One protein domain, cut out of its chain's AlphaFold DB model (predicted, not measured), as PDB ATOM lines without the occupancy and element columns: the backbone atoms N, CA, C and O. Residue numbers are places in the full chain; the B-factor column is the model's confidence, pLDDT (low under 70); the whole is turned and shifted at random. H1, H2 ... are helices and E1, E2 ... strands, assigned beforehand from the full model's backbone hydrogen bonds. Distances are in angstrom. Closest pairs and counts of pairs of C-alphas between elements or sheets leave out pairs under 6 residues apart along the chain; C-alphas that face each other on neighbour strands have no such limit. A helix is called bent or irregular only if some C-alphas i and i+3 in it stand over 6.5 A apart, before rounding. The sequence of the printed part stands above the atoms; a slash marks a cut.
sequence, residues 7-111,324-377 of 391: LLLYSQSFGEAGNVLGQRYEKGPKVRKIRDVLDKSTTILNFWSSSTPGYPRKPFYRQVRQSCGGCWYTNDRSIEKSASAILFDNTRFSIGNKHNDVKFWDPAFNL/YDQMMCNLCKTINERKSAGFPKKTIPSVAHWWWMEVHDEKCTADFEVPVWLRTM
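This is residues 7 to 111 and 324 to 377 of the 391 residues of an uncharacterized protein of Oikopleura dioica (UniProt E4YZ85). A small, twisted wall of five short strands has one long helix, H3, running slantwise over one of its faces. Beyond the edge strand E1, the short elements E6, H2, H4 and H5 extend the domain one way, while H1 grazes the wall at the opposite end of the long axis; residues 358 to 363 stick out. The printed part has 159 residues with five named helices and six named strands, in the order E1 H1 E2 E3 E4 E5 H2 E6 H3 H4 H5; the class is mixed, helices and strands, with under half of the residues in named elements. The sheet runs E1 E5 E2 E4 E3 and is mixed. The whole is compact, with a radius of gyration of the C-alphas of 17.5 A and spans of 51 by 36 by 27 A.

The sheet holds E1, residues 7 to 9, E5, 85 to 89, E2, 43 to 46, E4, 72 to 74, and E3, 61 to 63. It is only just strongly twisted, its C-alphas lying up to 4.2 A off the best plane. E5 is parallel to E1, with N 9 and O 88 2.7 A apart, and to E2, with N 87 and O 45 2.8 A apart. E2 and E4 are parallel, with N 44 and O 72 2.8 A apart. E3 and E4 form an antiparallel hairpin, with N 73 and O 62 2.8 A apart. H3, residues 324 to 340, is on the sheet at a height of 8.8 A, which gives two layers, helix on one face of a sheet; the closest C-alphas of H3 and E5 are those of Ile 335 and Ala 85, 6.9 A. H1, residues 31 to 38, only grazes the sheet with its residues 34 to 38. E6, residues 109 to 111, pairs with no named strand; C-alphas Leu 111 and Leu 7, the closest of E6 and E1, are 4.8 A apart. H2, residues 101 to 108, is irregular, with C-alphas 104 and 107 7.3 A apart. It touches H4, residues 351 to 356, at a steep tilt of 58 degrees, opposite ways; their closest C-alphas, Asp 106 and Val 351, are 5.7 A apart. H5, residues 372 to 376, is close to H4 but not clearly touching, with C-alphas Leu 374 and His 353 closest at 6.7 A. Every O i to N i+4 pair is within hydrogen-bond range in H3, H4 and H5; 3 of 4 are in H1 and 2 of 4 in H2.

E1 begins at C-alpha 7, (170.695, 141.655, 148.393). H3 measures 24.3 A from C-alpha 324, (172.369, 146.972, 132.966), to C-alpha 340; E5 measures 13.2 A, H2 11.3 A and H1 10.4 A. H5 ends at C-alpha 376, (189.209, 142.482, 164.104).

The C-alphas farthest apart, Lys 33 and Glu 362, are 52.6 A apart. Residues 112 to 323 are not printed, and C-alphas 111 and 324 are 17.9 A apart across the cut. The long links are E1 to H1, E2 to E3, E5 to H2 and H4 to H5. The mean pLDDT of the printed part is 73.3; residues 7 to 32, 48 to 57, 90 to 103 and 367 to 368 are under 70.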
ATOM      1  N   LEU A   7     169.669 141.697 149.430       58.66
ATOM      2  CA  LEU A   7     170.695 141.655 148.393       58.66
ATOM      3  C   LEU A   7     171.484 142.961 148.435       58.66
ATOM      4  O   LEU A   7     170.868 144.021 148.341       58.66
ATOM      5  N   LEU A   8     172.814 142.889 148.529       60.81
ATOM      6  CA  LEU A   8     173.678 144.072 148.475       60.81
ATOM      7  C   LEU A   8     174.341 144.186 147.096       60.81
ATOM      8  O   LEU A   8     175.091 143.314 146.666       60.81
ATOM      9  N   LEU A   9     174.033 145.274 146.405       55.16
ATOM     10  CA  LEU A   9     174.647 145.760 145.183       55.16
ATOM     11  C   LEU A   9     175.867 146.596 145.550       55.16
ATOM     12  O   LEU A   9     175.727 147.742 145.963       55.16
ATOM     13  N   TYR A  10     177.060 146.048 145.365       53.62
ATOM     14  CA  TYR A  10     178.300 146.803 145.509       53.62
ATOM     15  C   TYR A  10     178.718 147.400 144.165       53.62
ATOM     16  O   TYR A  10     178.955 146.675 143.196       53.62
ATOM     17  N   SER A  11     178.869 148.725 144.112       47.97
ATOM     18  CA  SER A  11     179.580 149.405 143.028       47.97
ATOM     19  C   SER A  11     180.518 150.470 143.595       47.97
ATOM     20  O   SER A  11     180.054 151.501 144.077       47.97
ATOM     21  N   GLN A  12     181.834 150.253 143.512       36.78
ATOM     22  CA  GLN A  12     182.829 151.307 143.774       36.78
ATOM     23  C   GLN A  12     182.848 152.388 142.674       36.78
ATOM     24  O   GLN A  12     183.301 153.503 142.910       36.78
ATOM     25  N   SER A  13     182.279 152.118 141.496       32.12
ATOM     26  CA  SER A  13     182.125 153.115 140.431       32.12
ATOM     27  C   SER A  13     180.829 153.911 140.591       32.12
ATOM     28  O   SER A  13     179.820 153.637 139.935       32.12
ATOM     29  N   PHE A  14     180.845 154.931 141.442       29.81
ATOM     30  CA  PHE A  14     179.861 156.006 141.349       29.81
ATOM     31  C   PHE A  14     180.056 156.762 140.030       29.81
ATOM     32  O   PHE A  14     181.079 157.409 139.823       29.81
ATOM     33  N   GLY A  15     179.064 156.690 139.141       28.84
ATOM     34  CA  GLY A  15     179.029 157.521 137.934       28.84
ATOM     35  C   GLY A  15     177.984 157.138 136.886       28.84
ATOM     36  O   GLY A  15     177.466 158.021 136.215       28.84
ATOM     37  N   GLU A  16     177.594 155.865 136.764       32.53
ATOM     38  CA  GLU A  16     176.698 155.425 135.670       32.53
ATOM     39  C   GLU A  16     175.341 154.853 136.131       32.53
ATOM     40  O   GLU A  16     174.614 154.246 135.348       32.53
ATOM     41  N   ALA A  17     174.916 155.106 137.375       30.78
ATOM     42  CA  ALA A  17     173.490 154.979 137.722       30.78
ATOM     43  C   ALA A  17     172.644 156.143 137.153       30.78
ATOM     44  O   ALA A  17     171.415 156.104 137.178       30.78
ATOM     45  N   GLY A  18     173.298 157.180 136.620       27.80
ATOM     46  CA  GLY A  18     172.686 158.436 136.202       27.80
ATOM     47  C   GLY A  18     172.743 158.690 134.701       27.80
ATOM     48  O   GLY A  18     173.202 159.749 134.312       27.80
ATOM     49  N   ASN A  19     172.321 157.738 133.863       28.70
ATOM     50  CA  ASN A  19     171.784 158.028 132.522       28.70
ATOM     51  C   ASN A  19     171.113 156.785 131.910       28.70
ATOM     52  O   ASN A  19     171.510 156.265 130.874       28.70
ATOM     53  N   VAL A  20     170.027 156.324 132.536       33.03
ATOM     54  CA  VAL A  20     168.989 155.541 131.835       33.03
ATOM     55  C   VAL A  20     167.804 156.472 131.556       33.03
ATOM     56  O   VAL A  20     166.665 156.223 131.951       33.03
ATOM     57  N   LEU A  21     168.088 157.613 130.922       30.69
ATOM     58  CA  LEU A  21     167.081 158.507 130.354       30.69
ATOM     59  C   LEU A  21     166.961 158.184 128.870       30.69
ATOM     60  O   LEU A  21     167.619 158.777 128.025       30.69
ATOM     61  N   GLY A  22     166.142 157.180 128.567       29.16
ATOM     62  CA  GLY A  22     165.968 156.746 127.187       29.16
ATOM     63  C   GLY A  22     164.917 155.673 126.963       29.16
ATOM     64  O   GLY A  22     165.055 154.916 126.015       29.16
ATOM     65  N   GLN A  23     163.876 155.571 127.796       32.34
ATOM     66  CA  GLN A  23     162.666 154.846 127.397       32.34
ATOM     67  C   GLN A  23     161.428 155.630 127.832       32.34
ATOM     68  O   GLN A  23     161.233 155.920 129.013       32.34
ATOM     69  N   ARG A  24     160.609 156.014 126.844       29.89
ATOM     70  CA  ARG A  24     159.236 156.482 127.050       29.89
ATOM     71  C   ARG A  24     158.466 155.331 127.695       29.89
ATOM     72  O   ARG A  24     158.321 154.286 127.073       29.89
ATOM     73  N   TYR A  25     157.985 155.513 128.918       41.12
ATOM     74  CA  TYR A  25     157.099 154.535 129.544       41.12
ATOM     75  C   TYR A  25     155.652 154.868 129.193       41.12
ATOM     76  O   TYR A  25     155.197 155.999 129.384       41.12
ATOM     77  N   GLU A  26     154.934 153.874 128.685       35.91
ATOM     78  CA  GLU A  26     153.481 153.919 128.559       35.91
ATOM     79  C   GLU A  26     152.830 154.008 129.950       35.91
ATOM     80  O   GLU A  26     153.388 153.555 130.954       35.91
ATOM     81  N   LYS A  27     151.636 154.611 130.029       38.09
ATOM     82  CA  LYS A  27     150.849 154.650 131.270       38.09
ATOM     83  C   LYS A  27     150.509 153.215 131.688       38.09
ATOM     84  O   LYS A  27     149.599 152.608 131.132       38.09
ATOM     85  N   GLY A  28     151.224 152.695 132.684       49.72
ATOM     86  CA  GLY A  28     150.929 151.401 133.296       49.72
ATOM     87  C   GLY A  28     149.541 151.355 133.965       49.72
ATOM     88  O   GLY A  28     148.895 152.392 134.158       49.72
ATOM     89  N   PRO A  29     149.059 150.154 134.330       55.62
ATOM     90  CA  PRO A  29     147.754 149.982 134.964       55.62
ATOM     91  C   PRO A  29     147.635 150.758 136.289       55.62
ATOM     92  O   PRO A  29     148.618 150.994 136.990       55.62
ATOM     93  N   LYS A  30     146.404 151.162 136.647       60.88
ATOM     94  CA  LYS A  30     146.102 151.894 137.898       60.88
ATOM     95  C   LYS A  30     146.668 151.160 139.130       60.88
ATOM     96  O   LYS A  30     146.633 149.937 139.173       60.88
ATOM     97  N   VAL A  31     147.059 151.903 140.174       60.06
ATOM     98  CA  VAL A  31     147.733 151.396 141.396       60.06
ATOM     99  C   VAL A  31     147.048 150.185 142.060       60.06
ATOM    100  O   VAL A  31     147.722 149.275 142.528       60.06
ATOM    101  N   ARG A  32     145.708 150.114 142.083       63.62
ATOM    102  CA  ARG A  32     145.019 148.905 142.581       63.62
ATOM    103  C   ARG A  32     145.226 147.697 141.664       63.62
ATOM    104  O   ARG A  32     145.580 146.636 142.144       63.62
ATOM    105  N   LYS A  33     145.099 147.888 140.347       73.06
ATOM    106  CA  LYS A  33     145.289 146.825 139.350       73.06
ATOM    107  C   LYS A  33     146.733 146.326 139.285       73.06
ATOM    108  O   LYS A  33     146.943 145.150 139.025       73.06
ATOM    109  N   ILE A  34     147.729 147.195 139.491       78.19
ATOM    110  CA  ILE A  34     149.131 146.751 139.506       78.19
ATOM    111  C   ILE A  34     149.434 145.911 140.755       78.19
ATOM    112  O   ILE A  34     150.153 144.932 140.631       78.19
ATOM    113  N   ARG A  35     148.841 146.203 141.924       77.69
ATOM    114  CA  ARG A  35     149.036 145.377 143.132       77.69
ATOM    115  C   ARG A  35     148.596 143.929 142.933       77.69
ATOM    116  O   ARG A  35     149.382 143.033 143.215       77.69
ATOM    117  N   ASP A  36     147.434 143.714 142.319       81.19
ATOM    118  CA  ASP A  36     146.941 142.366 142.000       81.19
ATOM    119  C   ASP A  36     147.918 141.573 141.106       81.19
ATOM    120  O   ASP A  36     148.009 140.347 141.192       81.19
ATOM    121  N   VAL A  37     148.654 142.276 140.234       82.75
ATOM    122  CA  VAL A  37     149.705 141.693 139.386       82.75
ATOM    123  C   VAL A  37     150.965 141.400 140.202       82.75
ATOM    124  O   VAL A  37     151.542 140.320 140.066       82.75
ATOM    125  N   LEU A  38     151.400 142.340 141.044       82.88
ATOM    126  CA  LEU A  38     152.620 142.213 141.845       82.88
ATOM    127  C   LEU A  38     152.532 141.062 142.850       82.88
ATOM    128  O   LEU A  38     153.489 140.301 142.957       82.88
ATOM    129  N   ASP A  39     151.387 140.880 143.508       82.12
ATOM    130  CA  ASP A  39     151.190 139.827 144.517       82.12
ATOM    131  C   ASP A  39     151.321 138.408 143.936       82.12
ATOM    132  O   ASP A  39     151.690 137.466 144.636       82.12
ATOM    133  N   LYS A  40     151.059 138.250 142.633       84.75
ATOM    134  CA  LYS A  40     151.185 136.973 141.909       84.75
ATOM    135  C   LYS A  40     152.531 136.805 141.208       84.75
ATOM    136  O   LYS A  40     152.802 135.748 140.644       84.75
ATOM    137  N   SER A  41     153.370 137.834 141.222       89.69
ATOM    138  CA  SER A  41     154.610 137.872 140.454       89.69
ATOM    139  C   SER A  41     155.843 137.712 141.340       89.69
ATOM    140  O   SER A  41     155.795 137.775 142.567       89.69
ATOM    141  N   THR A  42     156.998 137.497 140.716       94.38
ATOM    142  CA  THR A  42     158.279 137.733 141.386       94.38
ATOM    143  C   THR A  42     158.576 139.225 141.369       94.38
ATOM    144  O   THR A  42     158.586 139.851 140.310       94.38
ATOM    145  N   THR A  43     158.792 139.793 142.550       93.69
ATOM    146  CA  THR A  43     158.950 141.234 142.768       93.69
ATOM    147  C   THR A  43     160.295 141.534 143.416       93.69
ATOM    148  O   THR A  43     160.679 140.917 144.409       93.69
ATOM    149  N   ILE A  44     161.022 142.490 142.848       92.12
ATOM    150  CA  ILE A  44     162.302 142.984 143.341       92.12
ATOM    151  C   ILE A  44     162.090 144.441 143.742       92.12
ATOM    152  O   ILE A  44     161.859 145.309 142.892       92.12
ATOM    153  N   LEU A  45     162.161 144.700 145.042       89.94
ATOM    154  CA  LEU A  45     162.083 146.044 145.589       89.94
ATOM    155  C   LEU A  45     163.476 146.672 145.570       89.94
ATOM    156  O   LEU A  45     164.375 146.206 146.262       89.94
ATOM    157  N   ASN A  46     163.653 147.757 144.822       86.06
ATOM    158  CA  ASN A  46     164.767 148.667 145.042       86.06
ATOM    159  C   ASN A  46     164.507 149.446 146.331       86.06
ATOM    160  O   ASN A  46     163.636 150.317 146.372       86.06
ATOM    161  N   PHE A  47     165.266 149.134 147.376       78.25
ATOM    162  CA  PHE A  47     165.082 149.727 148.692       78.25
ATOM    163  C   PHE A  47     165.656 151.142 148.806       78.25
ATOM    164  O   PHE A  47     165.580 151.730 149.881       78.25
ATOM    165  N   TRP A  48     166.214 151.740 147.748       69.19
ATOM    166  CA  TRP A  48     166.790 153.087 147.841       69.19
ATOM    167  C   TRP A  48     165.815 154.227 147.575       69.19
ATOM    168  O   TRP A  48     164.783 154.108 146.919       69.19
ATOM    169  N   SER A  49     166.159 155.339 148.221       49.84
ATOM    170  CA  SER A  49     165.309 156.462 148.586       49.84
ATOM    171  C   SER A  49     165.011 157.426 147.435       49.84
ATOM    172  O   SER A  49     165.889 157.803 146.663       49.84
ATOM    173  N   SER A  50     163.791 157.962 147.440       46.25
ATOM    174  CA  SER A  50     163.356 159.177 146.735       46.25
ATOM    175  C   SER A  50     164.226 160.430 146.999       46.25
ATOM    176  O   SER A  50     163.985 161.487 146.415       46.25
ATOM    177  N   SER A  51     165.233 160.344 147.873       44.59
ATOM    178  CA  SER A  51     166.203 161.401 148.176       44.59
ATOM    179  C   SER A  51     167.541 161.286 147.434       44.59
ATOM    180  O   SER A  51     168.364 162.188 147.573       44.59
ATOM    181  N   THR A  52     167.788 160.235 146.644       51.50
ATOM    182  CA  THR A  52     169.006 160.152 145.817       51.50
ATOM    183  C   THR A  52     168.831 161.002 144.550       51.50
ATOM    184  O   THR A  52     167.871 160.772 143.806       51.50
ATOM    185  N   PRO A  53     169.711 161.984 144.274       50.50
ATOM    186  CA  PRO A  53     169.663 162.749 143.029       50.50
ATOM    187  C   PRO A  53     169.632 161.811 141.813       50.50
ATOM    188  O   PRO A  53     170.407 160.863 141.739       50.50
ATOM    189  N   GLY A  54     168.691 162.035 140.891       55.50
ATOM    190  CA  GLY A  54     168.491 161.187 139.707       55.50
ATOM    191  C   GLY A  54     167.549 159.987 139.887       55.50
ATOM    192  O   GLY A  54     167.138 159.403 138.885       55.50
ATOM    193  N   TYR A  55     167.125 159.644 141.112       58.88
ATOM    194  CA  TYR A  55     166.166 158.554 141.328       58.88
ATOM    195  C   TYR A  55     164.707 159.041 141.312       58.88
ATOM    196  O   TYR A  55     164.391 160.097 141.873       58.88
ATOM    197  N   PRO A  56     163.774 158.277 140.705       62.88
ATOM    198  CA  PRO A  56     162.367 158.649 140.687       62.88
ATOM    199  C   PRO A  56     161.807 158.743 142.109       62.88
ATOM    200  O   PRO A  56     161.818 157.769 142.859       62.88
ATOM    201  N   ARG A  57     161.257 159.908 142.473       68.50
ATOM    202  CA  ARG A  57     160.581 160.086 143.772       68.50
ATOM    203  C   ARG A  57     159.253 159.344 143.866       68.50
ATOM    204  O   ARG A  57     158.805 159.021 144.959       68.50
ATOM    205  N   LYS A  58     158.603 159.128 142.722       79.38
ATOM    206  CA  LYS A  58     157.330 158.413 142.625       79.38
ATOM    207  C   LYS A  58     157.578 156.914 142.423       79.38
ATOM    208  O   LYS A  58     158.581 156.567 141.793       79.38
ATOM    209  N   PRO A  59     156.656 156.054 142.893       81.75
ATOM    210  CA  PRO A  59     156.652 154.642 142.548       81.75
ATOM    211  C   PRO A  59     156.748 154.426 141.034       81.75
ATOM    212  O   PRO A  59     155.976 155.012 140.271       81.75
ATOM    213  N   PHE A  60     157.677 153.580 140.608       83.62
ATOM    214  CA  PHE A  60     157.761 153.057 139.249       83.62
ATOM    215  C   PHE A  60     157.574 151.545 139.263       83.62
ATOM    216  O   PHE A  60     157.881 150.882 140.247       83.62
ATOM    217  N   TYR A  61     157.131 150.994 138.141       85.25
ATOM    218  CA  TYR A  61     157.017 149.553 137.950       85.25
ATOM    219  C   TYR A  61     157.604 149.229 136.588       85.25
ATOM    220  O   TYR A  61     157.147 149.754 135.574       85.25
ATOM    221  N   ARG A  62     158.651 148.411 136.569       85.75
ATOM    222  CA  ARG A  62     159.315 147.964 135.346       85.75
ATOM    223  C   ARG A  62     159.307 146.454 135.323       85.75
ATOM    224  O   ARG A  62     159.652 145.829 136.318       85.75
ATOM    225  N   GLN A  63     158.933 145.879 134.192       88.69
ATOM    226  CA  GLN A  63     159.024 144.443 134.014       88.69
ATOM    227  C   GLN A  63     160.360 144.110 133.351       88.69
ATOM    228  O   GLN A  63     160.691 144.656 132.299       88.69
ATOM    229  N   VAL A  64     161.136 143.231 133.980       88.19
ATOM    230  CA  VAL A  64     162.302 142.605 133.352       88.19
ATOM    231  C   VAL A  64     161.804 141.739 132.188       88.19
ATOM    232  O   VAL A  64     160.684 141.231 132.222       88.19
ATOM    233  N   ARG A  65     162.611 141.582 131.134       85.75
ATOM    234  CA  ARG A  65     162.236 140.814 129.933       85.75
ATOM    235  C   ARG A  65     161.666 139.438 130.296       85.75
ATOM    236  O   ARG A  65     162.181 138.761 131.185       85.75
ATOM    237  N   GLN A  66     160.648 138.992 129.560       86.88
ATOM    238  CA  GLN A  66     160.035 137.674 129.785       86.88
ATOM    239  C   GLN A  66     161.040 136.529 129.607       86.88
ATOM    240  O   GLN A  66     161.053 135.598 130.402       86.88
ATOM    241  N   SER A  67     161.967 136.654 128.649       84.50
ATOM    242  CA  SER A  67     163.074 135.703 128.455       84.50
ATOM    243  C   SER A  67     164.034 135.603 129.652       84.50
ATOM    244  O   SER A  67     164.806 134.654 129.752       84.50
ATOM    245  N   CYS A  68     163.986 136.566 130.572       87.62
ATOM    246  CA  CYS A  68     164.757 136.591 131.811       87.62
ATOM    247  C   CYS A  68     163.930 136.191 133.042       87.62
ATOM    248  O   CYS A  68     164.425 136.290 134.159       87.62
ATOM    249  N   GLY A  69     162.672 135.775 132.860       89.50
ATOM    250  CA  GLY A  69     161.775 135.372 133.944       89.50
ATOM    251  C   GLY A  69     160.778 136.443 134.404       89.50
ATOM    252  O   GLY A  69     160.095 136.231 135.402       89.50
ATOM    253  N   GLY A  70     160.673 137.582 133.708       91.06
ATOM    254  CA  GLY A  70     159.500 138.463 133.810       91.06
ATOM    255  C   GLY A  70     159.274 139.170 135.156       91.06
ATOM    256  O   GLY A  70     158.145 139.583 135.432       91.06
ATOM    257  N   CYS A  71     160.302 139.304 136.002       93.06
ATOM    258  CA  CYS A  71     160.183 139.905 137.333       93.06
ATOM    259  C   CYS A  71     159.760 141.374 137.271       93.06
ATOM    260  O   CYS A  71     160.164 142.118 136.375       93.06
ATOM    261  N   TRP A  72     159.027 141.825 138.282       92.75
ATOM    262  CA  TRP A  72     158.722 143.238 138.470       92.75
ATOM    263  C   TRP A  72     159.766 143.907 139.354       92.75
ATOM    264  O   TRP A  72     159.998 143.485 140.480       92.75
ATOM    265  N   TYR A  73     160.360 144.980 138.851       89.12
ATOM    266  CA  TYR A  73     161.300 145.844 139.548       89.12
ATOM    267  C   TYR A  73     160.627 147.178 139.879       89.12
ATOM    268  O   TYR A  73     160.065 147.842 139.002       89.12
ATOM    269  N   THR A  74     160.657 147.570 141.151       87.19
ATOM    270  CA  THR A  74     159.928 148.745 141.648       87.19
ATOM    271  C   THR A  74     160.632 149.389 142.837       87.19
ATOM    272  O   THR A  74     161.390 148.728 143.535       87.19
ATOM    273  N   ASN A  75     160.373 150.672 143.082       84.94
ATOM    274  CA  ASN A  75     160.705 151.380 144.325       84.94
ATOM    275  C   ASN A  75     159.468 151.615 145.226       84.94
ATOM    276  O   ASN A  75     159.536 152.421 146.155       84.94
ATOM    277  N   ASP A  76     158.323 150.967 144.959       86.06
ATOM    278  CA  ASP A  76     157.140 151.054 145.825       86.06
ATOM    279  C   ASP A  76     157.378 150.307 147.145       86.06
ATOM    280  O   ASP A  76     157.246 149.088 147.229       86.06
ATOM    281  N   ARG A  77     157.676 151.045 148.216       84.62
ATOM    282  CA  ARG A  77     157.894 150.455 149.546       84.62
ATOM    283  C   ARG A  77     156.660 149.787 150.146       84.62
ATOM    284  O   ARG A  77     156.798 149.021 151.094       84.62
ATOM    285  N   SER A  78     155.460 150.019 149.611       85.44
ATOM    286  CA  SER A  78     154.265 149.355 150.137       85.44
ATOM    287  C   SER A  78     154.283 147.834 149.951       85.44
ATOM    288  O   SER A  78     153.554 147.141 150.658       85.44
ATOM    289  N   ILE A  79     155.151 147.312 149.073       86.81
ATOM    290  CA  ILE A  79     155.351 145.872 148.866       86.81
ATOM    291  C   ILE A  79     156.536 145.289 149.649       86.81
ATOM    292  O   ILE A  79     156.873 144.132 149.443       86.81
ATOM    293  N   GLU A  80     157.191 146.035 150.543       87.88
ATOM    294  CA  GLU A  80     158.404 145.575 151.246       87.88
ATOM    295  C   GLU A  80     158.236 144.208 151.925       87.88
ATOM    296  O   GLU A  80     159.089 143.334 151.792       87.88
ATOM    297  N   LYS A  81     157.095 143.988 152.586       86.81
ATOM    298  CA  LYS A  81     156.796 142.728 153.283       86.81
ATOM    299  C   LYS A  81     156.430 141.574 152.345       86.81
ATOM    300  O   LYS A  81     156.521 140.420 152.758       86.81
ATOM    301  N   SER A  82     155.981 141.873 151.127       88.62
ATOM    302  CA  SER A  82     155.571 140.884 150.120       88.62
ATOM    303  C   SER A  82     156.584 140.723 148.982       88.62
ATOM    304  O   SER A  82     156.416 139.847 148.132       88.62
ATOM    305  N   ALA A  83     157.648 141.529 148.962       91.12
ATOM    306  CA  ALA A  83     158.674 141.490 147.937       91.12
ATOM    307  C   ALA A  83     159.393 140.132 147.924       91.12
ATOM    308  O   ALA A  83     159.734 139.565 148.963       91.12
ATOM    309  N   SER A  84     159.664 139.607 146.728       93.50
ATOM    310  CA  SER A  84     160.445 138.372 146.581       93.50
ATOM    311  C   SER A  84     161.930 138.587 146.888       93.50
ATOM    312  O   SER A  84     162.586 137.648 147.337       93.50
ATOM    313  N   ALA A  85     162.444 139.798 146.665       92.50
ATOM    314  CA  ALA A  85     163.788 140.229 147.038       92.50
ATOM    315  C   ALA A  85     163.825 141.739 147.297       92.50
ATOM    316  O   ALA A  85     163.061 142.497 146.691       92.50
ATOM    317  N   ILE A  86     164.746 142.170 148.157       89.81
ATOM    318  CA  ILE A  86     164.998 143.579 148.443       89.81
ATOM    319  C   ILE A  86     166.451 143.895 148.069       89.81
ATOM    320  O   ILE A  86     167.386 143.333 148.637       89.81
ATOM    321  N   LEU A  87     166.625 144.783 147.093       86.44
ATOM    322  CA  LEU A  87     167.908 145.227 146.564       86.44
ATOM    323  C   LEU A  87     168.384 146.478 147.303       86.44
ATOM    324  O   LEU A  87     167.691 147.500 147.309       86.44
ATOM    325  N   PHE A  88     169.598 146.406 147.841       79.81
ATOM    326  CA  PHE A  88     170.291 147.510 148.474       79.81
ATOM    327  C   PHE A  88     171.550 147.884 147.678       79.81
ATOM    328  O   PHE A  88     172.435 147.074 147.577       79.81
ATOM    329  N   ASP A  89     171.673 149.088 147.138       73.50
ATOM    330  CA  ASP A  89     172.903 149.754 146.707       73.50
ATOM    331  C   ASP A  89     173.867 150.120 147.866       73.50
ATOM    332  O   ASP A  89     173.498 150.761 148.846       73.50
ATOM    333  N   ASN A  90     175.136 149.750 147.732       68.75
ATOM    334  CA  ASN A  90     176.207 149.998 148.689       68.75
ATOM    335  C   ASN A  90     176.684 151.462 148.738       68.75
ATOM    336  O   ASN A  90     177.469 151.834 149.605       68.75
ATOM    337  N   THR A  91     176.219 152.326 147.838       57.88
ATOM    338  CA  THR A  91     176.654 153.728 147.714       57.88
ATOM    339  C   THR A  91     176.579 154.561 149.009       57.88
ATOM    340  O   THR A  91     177.275 155.567 149.131       57.88
ATOM    341  N   ARG A  92     175.797 154.157 150.022       53.75
ATOM    342  CA  ARG A  92     175.788 154.800 151.358       53.75
ATOM    343  C   ARG A  92     176.412 153.978 152.489       53.75
ATOM    344  O   ARG A  92     176.561 154.495 153.592       53.75
ATOM    345  N   PHE A  93     176.827 152.749 152.213       57.03
ATOM    346  CA  PHE A  93     177.572 151.873 153.117       57.03
ATOM    347  C   PHE A  93     179.083 152.148 152.980       57.03
ATOM    348  O   PHE A  93     179.884 151.277 152.648       57.03
ATOM    349  N   SER A  94     179.475 153.408 153.191       56.31
ATOM    350  CA  SER A  94     180.891 153.781 153.248       56.31
ATOM    351  C   SER A  94     181.455 153.407 154.614       56.31
ATOM    352  O   SER A  94     180.967 153.897 155.634       56.31
ATOM    353  N   ILE A  95     182.506 152.584 154.628       57.59
ATOM    354  CA  ILE A  95     183.239 152.188 155.841       57.59
ATOM    355  C   ILE A  95     183.874 153.380 156.584       57.59
ATOM    356  O   ILE A  95     184.194 153.251 157.761       57.59
ATOM    357  N   GLY A  96     184.006 154.542 155.925       52.03
ATOM    358  CA  GLY A  96     184.519 155.786 156.512       52.03
ATOM    359  C   GLY A  96     183.453 156.704 157.128       52.03
ATOM    360  O   GLY A  96     183.792 157.660 157.827       52.03
ATOM    361  N   ASN A  97     182.158 156.441 156.912       52.91
ATOM    362  CA  ASN A  97     181.112 157.182 157.614       52.91
ATOM    363  C   ASN A  97     180.984 156.625 159.036       52.91
ATOM    364  O   ASN A  97     180.761 155.433 159.215       52.91
ATOM    365  N   LYS A  98     181.060 157.503 160.046       45.88
ATOM    366  CA  LYS A  98     180.967 157.203 161.495       45.88
ATOM    367  C   LYS A  98     179.648 156.545 161.950       45.88
ATOM    368  O   LYS A  98     179.351 156.505 163.142       45.88
ATOM    369  N   HIS A  99     178.827 156.067 161.025       47.38
ATOM    370  CA  HIS A  99     177.564 155.429 161.324       47.38
ATOM    371  C   HIS A  99     177.771 153.930 161.528       47.38
ATOM    372  O   HIS A  99     178.190 153.206 160.629       47.38
ATOM    373  N   ASN A 100     177.380 153.472 162.716       50.25
ATOM    374  CA  ASN A 100     177.243 152.077 163.144       50.25
ATOM    375  C   ASN A 100     176.354 151.198 162.226       50.25
ATOM    376  O   ASN A 100     176.086 150.044 162.556       50.25
ATOM    377  N   ASP A 101     175.897 151.720 161.087       61.25
ATOM    378  CA  ASP A 101     174.944 151.087 160.183       61.25
ATOM    379  C   ASP A 101     175.589 149.961 159.371       61.25
ATOM    380  O   ASP A 101     174.966 148.918 159.204       61.25
ATOM    381  N   VAL A 102     176.842 150.108 158.913       63.88
ATOM    382  CA  VAL A 102     177.498 149.042 158.127       63.88
ATOM    383  C   VAL A 102     177.594 147.772 158.966       63.88
ATOM    384  O   VAL A 102     177.030 146.758 158.581       63.88
ATOM    385  N   LYS A 103     178.186 147.851 160.165       66.25
ATOM    386  CA  LYS A 103     178.306 146.717 161.096       66.25
ATOM    387  C   LYS A 103     176.952 146.082 161.447       66.25
ATOM    388  O   LYS A 103     176.881 144.878 161.668       66.25
ATOM    389  N   PHE A 104     175.887 146.880 161.526       71.50
ATOM    390  CA  PHE A 104     174.549 146.387 161.853       71.50
ATOM    391  C   PHE A 104     173.909 145.593 160.704       71.50
ATOM    392  O   PHE A 104     173.308 144.546 160.937       71.50
ATOM    393  N   TRP A 105     174.035 146.081 159.468       74.69
ATOM    394  CA  TRP A 105     173.419 145.466 158.285       74.69
ATOM    395  C   TRP A 105     174.282 144.393 157.625       74.69
ATOM    396  O   TRP A 105     173.754 143.569 156.885       74.69
ATOM    397  N   ASP A 106     175.584 144.388 157.890       76.12
ATOM    398  CA  ASP A 106     176.561 143.502 157.266       76.12
ATOM    399  C   ASP A 106     176.167 142.005 157.256       76.12
ATOM    400  O   ASP A 106     176.129 141.419 156.170       76.12
ATOM    401  N   PRO A 107     175.733 141.384 158.376       77.38
ATOM    402  CA  PRO A 107     175.316 139.978 158.376       77.38
ATOM    403  C   PRO A 107     173.883 139.754 157.855       77.38
ATOM    404  O   PRO A 107     173.401 138.618 157.812       77.38
ATOM    405  N   ALA A 108     173.146 140.819 157.524       80.12
ATOM    406  CA  ALA A 108     171.745 140.722 157.122       80.12
ATOM    407  C   ALA A 108     171.589 140.255 155.664       80.12
ATOM    408  O   ALA A 108     170.538 139.732 155.291       80.12
ATOM    409  N   PHE A 109     172.626 140.411 154.839       84.94
ATOM    410  CA  PHE A 109     172.583 140.094 153.416       84.94
ATOM    411  C   PHE A 109     172.746 138.599 153.126       84.94
ATOM    412  O   PHE A 109     173.541 137.877 153.730       84.94
ATOM    413  N   ASN A 110     171.971 138.126 152.152       87.81
ATOM    414  CA  ASN A 110     171.964 136.726 151.728       87.81
ATOM    415  C   ASN A 110     172.613 136.523 150.359       87.81
ATOM    416  O   ASN A 110     172.899 135.382 150.004       87.81
ATOM    417  N   LEU A 111     172.771 137.598 149.585       90.06
ATOM    418  CA  LEU A 111     173.302 137.583 148.229       90.06
ATOM    419  C   LEU A 111     174.143 138.839 147.968       90.06
ATOM    420  O   LEU A 111     173.847 139.905 148.523       90.06
ATOM    421  N   TYR A 324     173.463 146.827 132.004       78.88
ATOM    422  CA  TYR A 324     172.369 146.972 132.966       78.88
ATOM    423  C   TYR A 324     171.248 145.947 132.744       78.88
ATOM    424  O   TYR A 324     170.762 145.343 133.697       78.88
ATOM    425  N   ASP A 325     170.853 145.721 131.492       82.12
ATOM    426  CA  ASP A 325     169.838 144.726 131.145       82.12
ATOM    427  C   ASP A 325     170.339 143.301 131.450       82.12
ATOM    428  O   ASP A 325     169.554 142.486 131.930       82.12
ATOM    429  N   GLN A 326     171.633 143.008 131.243       83.56
ATOM    430  CA  GLN A 326     172.257 141.737 131.649       83.56
ATOM    431  C   GLN A 326     172.178 141.533 133.157       83.56
ATOM    432  O   GLN A 326     171.683 140.506 133.615       83.56
ATOM    433  N   MET A 327     172.585 142.542 133.926       86.31
ATOM    434  CA  MET A 327     172.492 142.531 135.383       86.31
ATOM    435  C   MET A 327     171.053 142.284 135.852       86.31
ATOM    436  O   MET A 327     170.819 141.413 136.685       86.31
ATOM    437  N   MET A 328     170.074 143.013 135.302       87.56
ATOM    438  CA  MET A 328     168.664 142.832 135.662       87.56
ATOM    439  C   MET A 328     168.128 141.457 135.243       87.56
ATOM    440  O   MET A 328     167.288 140.889 135.943       87.56
ATOM    441  N   CYS A 329     168.610 140.916 134.122       88.62
ATOM    442  CA  CYS A 329     168.262 139.581 133.652       88.62
ATOM    443  C   CYS A 329     168.785 138.501 134.607       88.62
ATOM    444  O   CYS A 329     167.995 137.678 135.069       88.62
ATOM    445  N   ASN A 330     170.077 138.550 134.954       90.00
ATOM    446  CA  ASN A 330     170.705 137.651 135.925       90.00
ATOM    447  C   ASN A 330     170.005 137.742 137.279       90.00
ATOM    448  O   ASN A 330     169.570 136.729 137.812       90.00
ATOM    449  N   LEU A 331     169.776 138.962 137.770       91.38
ATOM    450  CA  LEU A 331     169.051 139.198 139.010       91.38
ATOM    451  C   LEU A 331     167.674 138.527 139.006       91.38
ATOM    452  O   LEU A 331     167.331 137.806 139.938       91.38
ATOM    453  N   CYS A 332     166.878 138.733 137.956       92.62
ATOM    454  CA  CYS A 332     165.552 138.134 137.878       92.62
ATOM    455  C   CYS A 332     165.596 136.600 137.842       92.62
ATOM    456  O   CYS A 332     164.841 135.954 138.575       92.62
ATOM    457  N   LYS A 333     166.499 136.014 137.044       93.62
ATOM    458  CA  LYS A 333     166.695 134.559 136.980       93.62
ATOM    459  C   LYS A 333     167.072 133.992 138.346       93.62
ATOM    460  O   LYS A 333     166.350 133.136 138.850       93.62
ATOM    461  N   THR A 334     168.084 134.559 139.004       93.69
ATOM    462  CA  THR A 334     168.535 134.119 140.331       93.69
ATOM    463  C   THR A 334     167.421 134.204 141.377       93.69
ATOM    464  O   THR A 334     167.238 133.278 142.167       93.69
ATOM    465  N   ILE A 335     166.627 135.284 141.401       94.19
ATOM    466  CA  ILE A 335     165.519 135.396 142.365       94.19
ATOM    467  C   ILE A 335     164.411 134.381 142.069       94.19
ATOM    468  O   ILE A 335     163.869 133.798 143.011       94.19
ATOM    469  N   ASN A 336     164.086 134.138 140.799       94.44
ATOM    470  CA  ASN A 336     163.116 133.113 140.416       94.44
ATOM    471  C   ASN A 336     163.592 131.704 140.791       94.44
ATOM    472  O   ASN A 336     162.834 130.961 141.405       94.44
ATOM    473  N   GLU A 337     164.842 131.354 140.494       94.25
ATOM    474  CA  GLU A 337     165.441 130.063 140.856       94.25
ATOM    475  C   GLU A 337     165.396 129.840 142.367       94.25
ATOM    476  O   GLU A 337     164.899 128.817 142.845       94.25
ATOM    477  N   ARG A 338     165.814 130.846 143.144       93.25
ATOM    478  CA  ARG A 338     165.742 130.790 144.607       93.25
ATOM    479  C   ARG A 338     164.307 130.680 145.100       93.25
ATOM    480  O   ARG A 338     164.067 129.927 146.037       93.25
ATOM    481  N   LYS A 339     163.357 131.395 144.493       91.88
ATOM    482  CA  LYS A 339     161.930 131.316 144.839       91.88
ATOM    483  C   LYS A 339     161.381 129.912 144.621       91.88
ATOM    484  O   LYS A 339     160.748 129.376 145.527       91.88
ATOM    485  N   SER A 340     161.668 129.314 143.468       93.44
ATOM    486  CA  SER A 340     161.268 127.944 143.130       93.44
ATOM    487  C   SER A 340     161.886 126.910 144.071       93.44
ATOM    488  O   SER A 340     161.230 125.937 144.425       93.44
ATOM    489  N   ALA A 341     163.106 127.156 144.553       93.88
ATOM    490  CA  ALA A 341     163.782 126.323 145.548       93.88
ATOM    491  C   ALA A 341     163.332 126.582 147.005       93.88
ATOM    492  O   ALA A 341     163.982 126.120 147.940       93.88
ATOM    493  N   GLY A 342     162.262 127.353 147.236       91.31
ATOM    494  CA  GLY A 342     161.778 127.658 148.588       91.31
ATOM    495  C   GLY A 342     162.674 128.623 149.373       91.31
ATOM    496  O   GLY A 342     162.613 128.665 150.598       91.31
ATOM    497  N   PHE A 343     163.485 129.416 148.671       88.12
ATOM    498  CA  PHE A 343     164.448 130.378 149.207       88.12
ATOM    499  C   PHE A 343     165.429 129.755 150.205       88.12
ATOM    500  O   PHE A 343     165.386 130.076 151.396       88.12
ATOM    501  N   PRO A 344     166.345 128.894 149.724       88.00
ATOM    502  CA  PRO A 344     167.289 128.200 150.586       88.00
ATOM    503  C   PRO A 344     168.088 129.195 151.428       88.00
ATOM    504  O   PRO A 344     168.526 130.244 150.936       88.00
ATOM    505  N   LYS A 345     168.274 128.868 152.709       84.12
ATOM    506  CA  LYS A 345     169.005 129.726 153.641       84.12
ATOM    507  C   LYS A 345     170.448 129.885 153.157       84.12
ATOM    508  O   LYS A 345     171.163 128.903 153.008       84.12
ATOM    509  N   LYS A 346     170.860 131.131 152.941       84.94
ATOM    510  CA  LYS A 346     172.243 131.537 152.682       84.94
ATOM    511  C   LYS A 346     172.528 132.762 153.539       84.94
ATOM    512  O   LYS A 346     171.677 133.645 153.622       84.94
ATOM    513  N   THR A 347     173.690 132.815 154.166       76.56
ATOM    514  CA  THR A 347     174.161 133.991 154.899       76.56
ATOM    515  C   THR A 347     175.568 134.277 154.414       76.56
ATOM    516  O   THR A 347     176.355 133.345 154.271       76.56
ATOM    517  N   ILE A 348     175.855 135.540 154.124       82.50
ATOM    518  CA  ILE A 348     177.221 135.991 153.879       82.50
ATOM    519  C   ILE A 348     177.763 136.415 155.248       82.50
ATOM    520  O   ILE A 348     177.114 137.248 155.882       82.50
ATOM    521  N   PRO A 349     178.871 135.826 155.742       80.12
ATOM    522  CA  PRO A 349     179.381 136.133 157.080       80.12
ATOM    523  C   PRO A 349     179.625 137.630 157.275       80.12
ATOM    524  O   PRO A 349     179.238 138.191 158.296       80.12
ATOM    525  N   SER A 350     180.201 138.266 156.255       83.81
ATOM    526  CA  SER A 350     180.355 139.709 156.171       83.81
ATOM    527  C   SER A 350     180.501 140.147 154.720       83.81
ATOM    528  O   SER A 350     181.417 139.710 154.023       83.81
ATOM    529  N   VAL A 351     179.615 141.025 154.251       82.81
ATOM    530  CA  VAL A 351     179.753 141.609 152.910       82.81
ATOM    531  C   VAL A 351     180.824 142.703 152.902       82.81
ATOM    532  O   VAL A 351     181.468 142.928 151.881       82.81
ATOM    533  N   ALA A 352     181.047 143.372 154.035       81.69
ATOM    534  CA  ALA A 352     182.117 144.343 154.205       81.69
ATOM    535  C   ALA A 352     183.500 143.673 154.153       81.69
ATOM    536  O   ALA A 352     184.381 144.202 153.482       81.69
ATOM    537  N   HIS A 353     183.687 142.510 154.793       83.69
ATOM    538  CA  HIS A 353     184.935 141.742 154.687       83.69
ATOM    539  C   HIS A 353     185.160 141.265 153.263       83.69
ATOM    540  O   HIS A 353     186.215 141.520 152.688       83.69
ATOM    541  N   TRP A 354     184.129 140.638 152.686       86.31
ATOM    542  CA  TRP A 354     184.158 140.179 151.308       86.31
ATOM    543  C   TRP A 354     184.609 141.307 150.383       86.31
ATOM    544  O   TRP A 354     185.537 141.126 149.609       86.31
ATOM    545  N   TRP A 355     184.040 142.508 150.516       83.75
ATOM    546  CA  TRP A 355     184.382 143.619 149.634       83.75
ATOM    547  C   TRP A 355     185.756 144.251 149.891       83.75
ATOM    548  O   TRP A 355     186.467 144.546 148.932       83.75
ATOM    549  N   TRP A 356     186.108 144.516 151.152       81.25
ATOM    550  CA  TRP A 356     187.260 145.357 151.508       81.25
ATOM    551  C   TRP A 356     188.498 144.580 151.965       81.25
ATOM    552  O   TRP A 356     189.581 145.145 151.971       81.25
ATOM    553  N   MET A 357     188.357 143.323 152.377       82.88
ATOM    554  CA  MET A 357     189.457 142.533 152.945       82.88
ATOM    555  C   MET A 357     189.822 141.337 152.068       82.88
ATOM    556  O   MET A 357     190.995 140.994 151.965       82.88
ATOM    557  N   GLU A 358     188.846 140.717 151.401       87.62
ATOM    558  CA  GLU A 358     189.082 139.626 150.447       87.62
ATOM    559  C   GLU A 358     189.455 140.194 149.073       87.62
ATOM    560  O   GLU A 358     188.697 140.092 148.103       87.62
ATOM    561  N   VAL A 359     190.619 140.839 149.026       84.94
ATOM    562  CA  VAL A 359     191.232 141.458 147.845       84.94
ATOM    563  C   VAL A 359     192.551 140.758 147.496       84.94
ATOM    564  O   VAL A 359     193.129 140.087 148.346       84.94
ATOM    565  N   HIS A 360     193.017 140.891 146.251       83.31
ATOM    566  CA  HIS A 360     194.259 140.269 145.768       83.31
ATOM    567  C   HIS A 360     195.467 140.696 146.579       83.31
ATOM    568  O   HIS A 360     196.259 139.859 147.003       83.31
ATOM    569  N   ASP A 361     195.587 142.000 146.809       86.12
ATOM    570  CA  ASP A 361     196.616 142.562 147.661       86.12
ATOM    571  C   ASP A 361     196.180 143.896 148.278       86.12
ATOM    572  O   ASP A 361     195.134 144.479 147.969       86.12
ATOM    573  N   GLU A 362     197.016 144.374 149.196       84.50
ATOM    574  CA  GLU A 362     196.788 145.602 149.946       84.50
ATOM    575  C   GLU A 362     196.746 146.863 149.071       84.50
ATOM    576  O   GLU A 362     196.192 147.867 149.516       84.50
ATOM    577  N   LYS A 363     197.224 146.840 147.814       87.12
ATOM    578  CA  LYS A 363     197.164 148.018 146.931       87.12
ATOM    579  C   LYS A 363     195.727 148.405 146.582       87.12
ATOM    580  O   LYS A 363     195.473 149.591 146.383       87.12
ATOM    581  N   CYS A 364     194.779 147.460 146.583       85.75
ATOM    582  CA  CYS A 364     193.358 147.781 146.376       85.75
ATOM    583  C   CYS A 364     192.779 148.640 147.498       85.75
ATOM    584  O   CYS A 364     191.898 149.472 147.264       85.75
ATOM    585  N   THR A 365     193.271 148.452 148.722       82.00
ATOM    586  CA  THR A 365     192.746 149.139 149.905       82.00
ATOM    587  C   THR A 365     193.720 150.107 150.552       82.00
ATOM    588  O   THR A 365     193.369 150.694 151.571       82.00
ATOM    589  N   ALA A 366     194.882 150.340 149.939       75.81
ATOM    590  CA  ALA A 366     195.978 151.135 150.489       75.81
ATOM    591  C   ALA A 366     195.560 152.534 150.983       75.81
ATOM    592  O   ALA A 366     196.186 153.076 151.889       75.81
ATOM    593  N   ASP A 367     194.479 153.093 150.438       62.16
ATOM    594  CA  ASP A 367     194.010 154.461 150.719       62.16
ATOM    595  C   ASP A 367     192.723 154.522 151.524       62.16
ATOM    596  O   ASP A 367     192.249 155.596 151.897       62.16
ATOM    597  N   PHE A 368     192.125 153.364 151.776       69.31
ATOM    598  CA  PHE A 368     190.990 153.275 152.660       69.31
ATOM    599  C   PHE A 368     191.543 152.958 154.040       69.31
ATOM    600  O   PHE A 368     192.125 151.897 154.258       69.31
ATOM    601  N   GLU A 369     191.350 153.871 154.996       71.19
ATOM    602  CA  GLU A 369     191.564 153.551 156.406       71.19
ATOM    603  C   GLU A 369     190.528 152.494 156.794       71.19
ATOM    604  O   GLU A 369     189.418 152.801 157.230       71.19
ATOM    605  N   VAL A 370     190.868 151.227 156.542       74.50
ATOM    606  CA  VAL A 370     189.990 150.113 156.850       74.50
ATOM    607  C   VAL A 370     189.808 150.101 158.364       74.50
ATOM    608  O   VAL A 370     190.798 149.879 159.074       74.50
ATOM    609  N   PRO A 371     188.584 150.336 158.871       74.94
ATOM    610  CA  PRO A 371     188.370 150.499 160.296       74.94
ATOM    611  C   PRO A 371     188.854 149.282 161.078       74.94
ATOM    612  O   PRO A 371     188.673 148.145 160.640       74.94
ATOM    613  N   VAL A 372     189.382 149.510 162.283       79.06
ATOM    614  CA  VAL A 372     189.867 148.431 163.164       79.06
ATOM    615  C   VAL A 372     188.813 147.340 163.340       79.06
ATOM    616  O   VAL A 372     189.142 146.166 163.236       79.06
ATOM    617  N   TRP A 373     187.536 147.713 163.505       77.56
ATOM    618  CA  TRP A 373     186.458 146.736 163.666       77.56
ATOM    619  C   TRP A 373     186.335 145.771 162.483       77.56
ATOM    620  O   TRP A 373     185.948 144.634 162.713       77.56
ATOM    621  N   LEU A 374     186.656 146.193 161.254       77.75
ATOM    622  CA  LEU A 374     186.588 145.338 160.069       77.75
ATOM    623  C   LEU A 374     187.776 144.370 160.013       77.75
ATOM    624  O   LEU A 374     187.621 143.240 159.565       77.75
ATOM    625  N   ARG A 375     188.937 144.791 160.531       76.56
ATOM    626  CA  ARG A 375     190.135 143.944 160.665       76.56
ATOM    627  C   ARG A 375     190.031 142.940 161.813       76.56
ATOM    628  O   ARG A 375     190.659 141.893 161.760       76.56
ATOM    629  N   THR A 376     189.292 143.281 162.869       75.56
ATOM    630  CA  THR A 376     189.209 142.482 164.104       75.56
ATOM    631  C   THR A 376     187.872 141.774 164.289       75.56
ATOM    632  O   THR A 376     187.658 141.172 165.341       75.56
ATOM    633  N   MET A 377     186.918 141.916 163.366       73.19
ATOM    634  CA  MET A 377     185.646 141.212 163.506       73.19
ATOM    635  C   MET A 377     185.828 139.726 163.237       73.19
ATOM    636  O   MET A 377     186.564 139.319 162.343       73.19
TER     637      MET A 377